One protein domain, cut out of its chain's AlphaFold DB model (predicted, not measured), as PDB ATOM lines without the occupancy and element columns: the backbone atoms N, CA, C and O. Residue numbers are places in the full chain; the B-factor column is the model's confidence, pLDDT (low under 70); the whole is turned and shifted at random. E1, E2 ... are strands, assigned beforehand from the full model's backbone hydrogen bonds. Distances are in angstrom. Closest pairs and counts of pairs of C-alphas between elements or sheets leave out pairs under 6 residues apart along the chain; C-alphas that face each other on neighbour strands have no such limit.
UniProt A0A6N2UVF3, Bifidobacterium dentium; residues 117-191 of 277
ATOM      1  N   ARG A 117     103.545 196.416 198.324       67.75
ATOM      2  CA  ARG A 117     102.584 196.138 197.243       67.75
ATOM      3  C   ARG A 117     101.372 195.390 197.785       67.75
ATOM      4  O   ARG A 117     101.478 194.621 198.736       67.75
ATOM      5  N   THR A 118     100.243 195.594 197.115       70.50
ATOM      6  CA  THR A 118      98.998 194.865 197.353       70.50
ATOM      7  C   THR A 118      98.754 193.899 196.200       70.50
ATOM      8  O   THR A 118      98.689 194.317 195.041       70.50
ATOM      9  N   VAL A 119      98.585 192.619 196.520       76.62
ATOM     10  CA  VAL A 119      98.162 191.570 195.593       76.62
ATOM     11  C   VAL A 119      96.669 191.338 195.799       76.62
ATOM     12  O   VAL A 119      96.243 190.792 196.817       76.62
ATOM     13  N   ALA A 120      95.852 191.795 194.850       79.69
ATOM     14  CA  ALA A 120      94.414 191.554 194.868       79.69
ATOM     15  C   ALA A 120      94.066 190.193 194.251       79.69
ATOM     16  O   ALA A 120      94.770 189.702 193.372       79.69
ATOM     17  N   PHE A 121      92.931 189.624 194.648       75.81
ATOM     18  CA  PHE A 121      92.433 188.354 194.124       75.81
ATOM     19  C   PHE A 121      91.052 188.549 193.502       75.81
ATOM     20  O   PHE A 121      90.096 188.959 194.164       75.81
ATOM     21  N   ASN A 122      90.942 188.270 192.206       78.12
ATOM     22  CA  ASN A 122      89.694 188.310 191.465       78.12
ATOM     23  C   ASN A 122      89.134 186.881 191.323       78.12
ATOM     24  O   ASN A 122      89.715 186.078 190.592       78.12
ATOM     25  N   PRO A 123      87.992 186.551 191.958       71.12
ATOM     26  CA  PRO A 123      87.422 185.206 191.921       71.12
ATOM     27  C   PRO A 123      86.780 184.843 190.571       71.12
ATOM     28  O   PRO A 123      86.288 183.725 190.430       71.12
ATOM     29  N   MET A 124      86.751 185.748 189.579       70.81
ATOM     30  CA  MET A 124      86.266 185.496 188.210       70.81
ATOM     31  C   MET A 124      84.925 184.738 188.171       70.81
ATOM     32  O   MET A 124      84.780 183.718 187.497       70.81
ATOM     33  N   GLY A 125      83.939 185.224 188.933       59.69
ATOM     34  CA  GLY A 125      82.598 184.631 189.016       59.69
ATOM     35  C   GLY A 125      82.381 183.633 190.162       59.69
ATOM     36  O   GLY A 125      81.271 183.122 190.290       59.69
ATOM     37  N   GLY A 126      83.389 183.364 190.999       57.50
ATOM     38  CA  GLY A 126      83.192 182.764 192.326       57.50
ATOM     39  C   GLY A 126      82.542 183.745 193.331       57.50
ATOM     40  O   GLY A 126      82.548 184.954 193.090       57.50
ATOM     41  N   PRO A 127      81.958 183.253 194.441       48.22
ATOM     42  CA  PRO A 127      81.282 184.065 195.445       48.22
ATOM     43  C   PRO A 127      82.285 184.843 196.305       48.22
ATOM     44  O   PRO A 127      83.291 184.290 196.734       48.22
ATOM     45  N   HIS A 128      81.917 186.093 196.607       50.06
ATOM     46  CA  HIS A 128      82.585 187.055 197.497       50.06
ATOM     47  C   HIS A 128      84.000 187.521 197.087       50.06
ATOM     48  O   HIS A 128      84.760 186.783 196.462       50.06
ATOM     49  N   PRO A 129      84.371 188.777 197.406       49.38
ATOM     50  CA  PRO A 129      85.740 189.244 197.227       49.38
ATOM     51  C   PRO A 129      86.682 188.498 198.179       49.38
ATOM     52  O   PRO A 129      86.353 188.270 199.340       49.38
ATOM     53  N   ILE A 130      87.864 188.143 197.685       59.78
ATOM     54  CA  ILE A 130      88.940 187.564 198.492       59.78
ATOM     55  C   ILE A 130      89.792 188.707 199.029       59.78
ATOM     56  O   ILE A 130      90.137 189.621 198.274       59.78
ATOM     57  N   THR A 131      90.112 188.655 200.323       67.00
ATOM     58  CA  THR A 131      90.938 189.661 200.995       67.00
ATOM     59  C   THR A 131      92.285 189.797 200.273       67.00
ATOM     60  O   THR A 131      92.999 188.800 200.143       67.00
ATOM     61  N   PRO A 132      92.636 190.991 199.758       71.69
ATOM     62  CA  PRO A 132      93.954 191.241 199.187       71.69
ATOM     63  C   PRO A 132      95.056 191.030 200.224       71.69
ATOM     64  O   PRO A 132      94.854 191.279 201.409       71.69
ATOM     65  N   ILE A 133      96.237 190.625 199.768       72.69
ATOM     66  CA  ILE A 133      97.407 190.475 200.635       72.69
ATOM     67  C   ILE A 133      98.342 191.655 200.389       72.69
ATOM     68  O   ILE A 133      98.655 191.974 199.241       72.69
ATOM     69  N   GLN A 134      98.790 192.305 201.460       73.25
ATOM     70  CA  GLN A 134      99.798 193.357 201.405       73.25
ATOM     71  C   GLN A 134     101.106 192.854 202.005       73.25
ATOM     72  O   GLN A 134     101.117 192.199 203.043       73.25
ATOM     73  N   GLY A 135     102.218 193.193 201.364       70.12
ATOM     74  CA  GLY A 135     103.538 192.888 201.890       70.12
ATOM     75  C   GLY A 135     104.627 193.656 201.161       70.12
ATOM     76  O   GLY A 135     104.369 194.419 200.223       70.12
ATOM     77  N   LYS A 136     105.858 193.478 201.627       78.25
ATOM     78  CA  LYS A 136     107.023 194.138 201.048       78.25
ATOM     79  C   LYS A 136     107.405 193.456 199.731       78.25
ATOM     80  O   LYS A 136     107.343 192.238 199.616       78.25
ATOM     81  N   MET A 137     107.821 194.232 198.746       78.19
ATOM     82  CA  MET A 137     108.475 193.767 197.527       78.19
ATOM     83  C   MET A 137     109.572 192.751 197.856       78.19
ATOM     84  O   MET A 137     110.348 192.961 198.795       78.19
ATOM     85  N   GLY A 138     109.579 191.632 197.130       79.44
ATOM     86  CA  GLY A 138     110.494 190.511 197.351       79.44
ATOM     87  C   GLY A 138     110.199 189.649 198.587       79.44
ATOM     88  O   GLY A 138     110.937 188.703 198.838       79.44
ATOM     89  N   SER A 139     109.156 189.951 199.370       84.38
ATOM     90  CA  SER A 139     108.679 189.039 200.420       84.38
ATOM     91  C   SER A 139     107.705 188.007 199.858       84.38
ATOM     92  O   SER A 139     107.080 188.230 198.823       84.38
ATOM     93  N   GLN A 140     107.572 186.885 200.558       87.31
ATOM     94  CA  GLN A 140     106.709 185.779 200.167       87.31
ATOM     95  C   GLN A 140     105.296 185.921 200.733       87.31
ATOM     96  O   GLN A 140     105.113 186.319 201.884       87.31
ATOM     97  N   ILE A 141     104.299 185.538 199.934       84.50
ATOM     98  CA  ILE A 141     102.897 185.414 200.348       84.50
ATOM     99  C   ILE A 141     102.375 184.013 200.049       84.50
ATOM    100  O   ILE A 141     102.713 183.421 199.026       84.50
ATOM    101  N   THR A 142     101.517 183.497 200.927       89.81
ATOM    102  CA  THR A 142     100.783 182.247 200.703       89.81
ATOM    103  C   THR A 142      99.477 182.542 199.980       89.81
ATOM    104  O   THR A 142      98.716 183.424 200.389       89.81
ATOM    105  N   LEU A 143      99.198 181.800 198.912       85.75
ATOM    106  CA  LEU A 143      97.983 181.984 198.135       85.75
ATOM    107  C   LEU A 143      96.741 181.532 198.910       85.75
ATOM    108  O   LEU A 143      96.756 180.479 199.555       85.75
ATOM    109  N   PRO A 144      95.642 182.305 198.826       79.06
ATOM    110  CA  PRO A 144      94.429 182.026 199.571       79.06
ATOM    111  C   PRO A 144      93.768 180.730 199.096       79.06
ATOM    112  O   PRO A 144      93.964 180.280 197.959       79.06
ATOM    113  N   ALA A 145      92.928 180.171 199.972       77.75
ATOM    114  CA  ALA A 145      92.050 179.052 199.653       77.75
ATOM    115  C   ALA A 145      91.288 179.297 198.338       77.75
ATOM    116  O   ALA A 145      90.923 180.432 198.015       77.75
ATOM    117  N   ALA A 146      91.028 178.225 197.586       69.62
ATOM    118  CA  ALA A 146      90.195 178.324 196.397       69.62
ATOM    119  C   ALA A 146      88.821 178.896 196.773       69.62
ATOM    120  O   ALA A 146      88.195 178.469 197.745       69.62
ATOM    121  N   ALA A 147      88.324 179.832 195.964       63.12
ATOM    122  CA  ALA A 147      86.900 180.131 195.975       63.12
ATOM    123  C   ALA A 147      86.115 178.896 195.491       63.12
ATOM    124  O   ALA A 147      86.677 177.961 194.921       63.12
ATOM    125  N   THR A 148      84.794 178.901 195.657       65.06
ATOM    126  CA  THR A 148      83.915 177.843 195.133       65.06
ATOM    127  C   THR A 148      83.029 178.392 194.026       65.06
ATOM    128  O   THR A 148      82.113 179.155 194.307       65.06
ATOM    129  N   ARG A 149      83.231 178.009 192.765       61.72
ATOM    130  CA  ARG A 149      82.338 178.403 191.665       61.72
ATOM    131  C   ARG A 149      81.509 177.201 191.228       61.72
ATOM    132  O   ARG A 149      82.038 176.251 190.669       61.72
ATOM    133  N   TYR A 150      80.205 177.247 191.480       59.16
ATOM    134  CA  TYR A 150      79.298 176.139 191.172       59.16
ATOM    135  C   TYR A 150      79.306 175.769 189.681       59.16
ATOM    136  O   TYR A 150      79.174 176.643 188.823       59.16
ATOM    137  N   GLY A 151      79.451 174.474 189.380       59.97
ATOM    138  CA  GLY A 151      79.565 173.951 188.012       59.97
ATOM    139  C   GLY A 151      80.916 174.227 187.345       59.97
ATOM    140  O   GLY A 151      81.024 174.145 186.122       59.97
ATOM    141  N   TYR A 152      81.936 174.600 188.122       69.12
ATOM    142  CA  TYR A 152      83.298 174.814 187.653       69.12
ATOM    143  C   TYR A 152      84.308 174.192 188.622       69.12
ATOM    144  O   TYR A 152      84.197 174.308 189.839       69.12
ATOM    145  N   ILE A 153      85.345 173.587 188.057       81.19
ATOM    146  CA  ILE A 153      86.522 173.102 188.766       81.19
ATOM    147  C   ILE A 153      87.525 174.256 188.837       81.19
ATOM    148  O   ILE A 153      87.883 174.846 187.810       81.19
ATOM    149  N   PHE A 154      87.972 174.601 190.046       84.88
ATOM    150  CA  PHE A 154      89.054 175.567 190.235       84.88
ATOM    151  C   PHE A 154      90.355 174.976 189.686       84.88
ATOM    152  O   PHE A 154      90.757 173.887 190.083       84.88
ATOM    153  N   ARG A 155      90.997 175.677 188.750       90.00
ATOM    154  CA  ARG A 155      92.245 175.231 188.112       90.00
ATOM    155  C   ARG A 155      93.486 175.836 188.768       90.00
ATOM    156  O   ARG A 155      94.554 175.246 188.658       90.00
ATOM    157  N   GLY A 156      93.350 176.995 189.410       91.50
ATOM    158  CA  GLY A 156      94.452 177.726 190.034       91.50
ATOM    159  C   GLY A 156      94.276 179.242 189.956       91.50
ATOM    160  O   GLY A 156      93.378 179.755 189.282       91.50
ATOM    161  N   TRP A 157      95.160 179.957 190.639       89.62
ATOM    162  CA  TRP A 157      95.367 181.396 190.529       89.62
ATOM    163  C   TRP A 157      96.350 181.697 189.396       89.62
ATOM    164  O   TRP A 157      97.390 181.053 189.296       89.62
ATOM    165  N   SER A 158      96.059 182.699 188.567       89.94
ATOM    166  CA  SER A 158      96.963 183.156 187.506       89.94
ATOM    167  C   SER A 158      97.142 184.665 187.531       89.94
ATOM    168  O   SER A 158      96.208 185.401 187.836       89.94
ATOM    169  N   SER A 159      98.314 185.151 187.132       85.56
ATOM    170  CA  SER A 159      98.548 186.581 186.892       85.56
ATOM    171  C   SER A 159      97.852 187.097 185.624       85.56
ATOM    172  O   SER A 159      97.712 188.306 185.445       85.56
ATOM    173  N   SER A 160      97.369 186.192 184.761       84.94
ATOM    174  CA  SER A 160      96.595 186.518 183.564       84.94
ATOM    175  C   SER A 160      95.129 186.119 183.714       84.94
ATOM    176  O   SER A 160      94.812 184.999 184.108       84.94
ATOM    177  N   ASN A 161      94.209 187.005 183.331       79.94
ATOM    178  CA  ASN A 161      92.764 186.776 183.455       79.94
ATOM    179  C   ASN A 161      92.213 185.661 182.545       79.94
ATOM    180  O   ASN A 161      91.122 185.152 182.793       79.94
ATOM    181  N   ASN A 162      92.953 185.285 181.503       78.19
ATOM    182  CA  ASN A 162      92.616 184.206 180.574       78.19
ATOM    183  C   ASN A 162      93.328 182.884 180.920       78.19
ATOM    184  O   ASN A 162      93.143 181.900 180.209       78.19
ATOM    185  N   GLY A 163      94.153 182.863 181.974       81.81
ATOM    186  CA  GLY A 163      94.905 181.681 182.392       81.81
ATOM    187  C   GLY A 163      96.023 181.255 181.438       81.81
ATOM    188  O   GLY A 163      96.440 180.106 181.493       81.81
ATOM    189  N   SER A 164      96.517 182.142 180.565       83.94
ATOM    190  CA  SER A 164      97.646 181.847 179.665       83.94
ATOM    191  C   SER A 164      99.008 181.782 180.368       83.94
ATOM    192  O   SER A 164     100.008 181.483 179.720       83.94
ATOM    193  N   GLY A 165      99.063 182.139 181.652       81.88
ATOM    194  CA  GLY A 165     100.256 182.042 182.489       81.88
ATOM    195  C   GLY A 165     100.262 180.779 183.348       81.88
ATOM    196  O   GLY A 165      99.391 179.919 183.234       81.88
ATOM    197  N   GLU A 166     101.238 180.700 184.247       89.44
ATOM    198  CA  GLU A 166     101.290 179.664 185.277       89.44
ATOM    199  C   GLU A 166     100.028 179.682 186.162       89.44
ATOM    200  O   GLU A 166      99.411 180.735 186.383       89.44
ATOM    201  N   LEU A 167      99.635 178.493 186.629       93.00
ATOM    202  CA  LEU A 167      98.516 178.276 187.540       93.00
ATOM    203  C   LEU A 167      99.048 177.826 188.896       93.00
ATOM    204  O   LEU A 167      99.454 176.676 189.052       93.00
ATOM    205  N   LEU A 168      98.986 178.724 189.871       93.06
ATOM    206  CA  LEU A 168      99.395 178.456 191.242       93.06
ATOM    207  C   LEU A 168      98.204 177.944 192.063       93.06
ATOM    208  O   LEU A 168      97.074 178.425 191.920       93.06
ATOM    209  N   GLN A 169      98.434 176.954 192.912       93.75
ATOM    210  CA  GLN A 169      97.411 176.326 193.741       93.75
ATOM    211  C   GLN A 169      97.214 177.073 195.069       93.75
ATOM    212  O   GLN A 169      98.072 177.839 195.509       93.75
ATOM    213  N   PRO A 170      96.067 176.883 195.741       90.88
ATOM    214  CA  PRO A 170      95.887 177.380 197.099       90.88
ATOM    215  C   PRO A 170      96.961 176.817 198.034       90.88
ATOM    216  O   PRO A 170      97.215 175.614 198.020       90.88
ATOM    217  N   GLY A 171      97.557 177.669 198.868       88.62
ATOM    218  CA  GLY A 171      98.663 177.281 199.749       88.62
ATOM    219  C   GLY A 171     100.054 177.367 199.115       88.62
ATOM    220  O   GLY A 171     101.034 177.367 199.861       88.62
ATOM    221  N   ASP A 172     100.163 177.514 197.790       93.62
ATOM    222  CA  ASP A 172     101.450 177.805 197.155       93.62
ATOM    223  C   ASP A 172     101.980 179.163 197.624       93.62
ATOM    224  O   ASP A 172     101.223 180.060 198.014       93.62
ATOM    225  N   VAL A 173     103.300 179.315 197.579       90.75
ATOM    226  CA  VAL A 173     103.987 180.546 197.965       90.75
ATOM    227  C   VAL A 173     104.470 181.263 196.713       90.75
ATOM    228  O   VAL A 173     105.042 180.639 195.822       90.75
ATOM    229  N   MET A 174     104.269 182.578 196.653       87.62
ATOM    230  CA  MET A 174     104.838 183.421 195.600       87.62
ATOM    231  C   MET A 174     105.495 184.670 196.179       87.62
ATOM    232  O   MET A 174     105.049 185.197 197.201       87.62
ATOM    233  N   ASP A 175     106.526 185.167 195.500       87.75
ATOM    234  CA  ASP A 175     107.127 186.453 195.835       87.75
ATOM    235  C   ASP A 175     106.209 187.596 195.399       87.75
ATOM    236  O   ASP A 175     105.610 187.576 194.319       87.75
ATOM    237  N   ILE A 176     106.137 188.635 196.223       82.94
ATOM    238  CA  ILE A 176     105.530 189.904 195.845       82.94
ATOM    239  C   ILE A 176     106.414 190.541 194.766       82.94
ATOM    240  O   ILE A 176     107.554 190.918 195.060       82.94
ATOM    241  N   PRO A 177     105.913 190.701 193.530       72.81
ATOM    242  CA  PRO A 177     106.758 191.074 192.412       72.81
ATOM    243  C   PRO A 177     107.143 192.552 192.449       72.81
ATOM    244  O   PRO A 177     106.318 193.435 192.701       72.81
ATOM    245  N   ASP A 178     108.392 192.826 192.074       69.31
ATOM    246  CA  ASP A 178     108.927 194.185 191.940       69.31
ATOM    247  C   ASP A 178     108.291 194.958 190.773       69.31
ATOM    248  O   ASP A 178     108.272 196.194 190.771       69.31
ATOM    249  N   LYS A 179     107.741 194.246 189.775       61.03
ATOM    250  CA  LYS A 179     107.066 194.822 188.602       61.03
ATOM    251  C   LYS A 179     105.822 194.012 188.192       61.03
ATOM    252  O   LYS A 179     105.908 192.823 187.921       61.03
ATOM    253  N   ASN A 180     104.692 194.717 188.062       54.34
ATOM    254  CA  ASN A 180     103.491 194.371 187.277       54.34
ATOM    255  C   ASN A 180     102.635 193.137 187.643       54.34
ATOM    256  O   ASN A 180     102.105 192.497 186.737       54.34
ATOM    257  N   ILE A 181     102.346 192.866 188.920       59.44
ATOM    258  CA  ILE A 181     101.123 192.106 189.270       59.44
ATOM    259  C   ILE A 181     100.409 192.796 190.429       59.44
ATOM    260  O   ILE A 181     100.846 192.738 191.572       59.44
ATOM    261  N   THR A 182      99.285 193.448 190.129       68.31
ATOM    262  CA  THR A 182      98.372 194.014 191.140       68.31
ATOM    263  C   THR A 182      97.179 193.087 191.388       68.31
ATOM    264  O   THR A 182      96.425 193.278 192.340       68.31
ATOM    265  N   THR A 183      96.953 192.078 190.535       80.00
ATOM    266  CA  THR A 183      95.788 191.187 190.641       80.00
ATOM    267  C   THR A 183      96.078 189.782 190.119       80.00
ATOM    268  O   THR A 183      96.521 189.627 188.985       80.00
ATOM    269  N   MET A 184      95.758 188.779 190.932       82.56
ATOM    270  CA  MET A 184      95.662 187.369 190.562       82.56
ATOM    271  C   MET A 184      94.203 187.027 190.235       82.56
ATOM    272  O   MET A 184      93.277 187.517 190.881       82.56
ATOM    273  N   TYR A 185      93.985 186.173 189.245       83.56
ATOM    274  CA  TYR A 185      92.676 185.780 188.734       83.56
ATOM    275  C   TYR A 185      92.446 184.291 188.966       83.56
ATOM    276  O   TYR A 185      93.301 183.468 188.643       83.56
ATOM    277  N   ALA A 186      91.280 183.939 189.501       85.12
ATOM    278  CA  ALA A 186      90.844 182.555 189.588       85.12
ATOM    279  C   ALA A 186      90.570 182.019 188.182       85.12
ATOM    280  O   ALA A 186      89.736 182.566 187.453       85.12
ATOM    281  N   ILE A 187      91.236 180.932 187.810       90.06
ATOM    282  CA  ILE A 187      90.993 180.243 186.550       90.06
ATOM    283  C   ILE A 187      90.108 179.037 186.814       90.06
ATOM    284  O   ILE A 187      90.342 178.231 187.714       90.06
ATOM    285  N   TRP A 188      89.059 178.938 186.010       84.06
ATOM    286  CA  TRP A 188      87.992 177.970 186.172       84.06
ATOM    287  C   TRP A 188      87.873 177.135 184.911       84.06
ATOM    288  O   TRP A 188      87.795 177.679 183.811       84.06
ATOM    289  N   GLN A 189      87.786 175.824 185.075       83.75
ATOM    290  CA  GLN A 189      87.324 174.941 184.019       83.75
ATOM    291  C   GLN A 189      85.860 174.628 184.285       83.75
ATOM    292  O   GLN A 189      85.507 174.286 185.408       83.75
ATOM    293  N   GLN A 190      84.998 174.756 183.280       71.62
ATOM    294  CA  GLN A 190      83.618 174.313 183.436       71.62
ATOM    295  C   GLN A 190      83.619 172.825 183.775       71.62
ATOM    296  O   GLN A 190      84.279 172.032 183.105       71.62
ATOM    297  N   GLU A 191      82.894 172.459 184.825       64.25
ATOM    298  CA  GLU A 191      82.597 171.067 185.110       64.25
ATOM    299  C   GLU A 191      81.622 170.610 184.020       64.25
ATOM    300  O   GLU A 191      80.404 170.733 184.132       64.25
TER     301      GLU A 191
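This is residues 117 to 191 of the 277 residues of a protein of Bifidobacterium dentium (UniProt A0A6N2UVF3). The domain is an elongated, half-open barrel: the sheet of E2, E1, E6 and E4 is curled like part of a barrel, and the short pair E3 and E5 lies on its open side, toward the end where E1 begins. The barrel is not closed: E3 and E5 make a separate small sheet of two strands, and a long stretch with no named element, residues 159 to 172, leads from E4 to E5. The printed part has 75 residues, with no named helix and six strands, E1 to E6 in chain order; the class is all strand, though only 34 residues are in named elements, under half. The larger sheet has the order E2, E1, E6, E4 and is mixed; E3 and E5 are antiparallel. The whole is compact, with a radius of gyration of the C-alphas of 11.8 A and spans of 37 by 24 by 17 A.

E1, residues 117 to 122, and E2, residues 130 to 136, form a hairpin, antiparallel at 160 degrees; N 119 and O 133 are 2.8 A apart, within hydrogen-bond range. E6, residues 183 to 190, is parallel to E1 at 21 degrees, with N 184 and O 120 2.8 A apart. E4, residues 152 to 158, is antiparallel to E6 at 153 degrees, with N 153 and O 189 2.7 A apart. The pairing is staggered: E6 pairs with E1 over residues 183 to 185 and with E4 over residues 185 to 190. E2 and E4 are the edge strands of this strongly twisted sheet, and they are apart. E3, residues 140 to 142, and E5, residues 173 to 175, are antiparallel at 147 degrees, with N 141 and O 174 2.9 A apart. The closest C-alphas of E2 and E3 are those of Ile 133 and Ile 141, 7.5 A apart.

E1 begins at C-alpha 117 (102.584, 196.138, 197.243) and is 16.1 A long. E2 is 19.4 A long, E3 6.9 A, E4 16.0 A and E5 7.0 A. C-alpha 152, where E4 begins, is at (83.298, 174.814, 187.653). E6, the longest strand by residues, is 22.0 A long and ends at C-alpha 190 (83.618, 174.313, 183.436).

The two C-alphas farthest apart, those of Lys 136 and Glu 191, are 37.2 A apart. The printed part has no cut. The link from E4 to E5 is long, with 14 residues, and the one from E2 to E3 is tight. The mean pLDDT of the printed part is 76.6; residues 117, 125 to 131, 146 to 152, 178 to 182 and 191 are under 70.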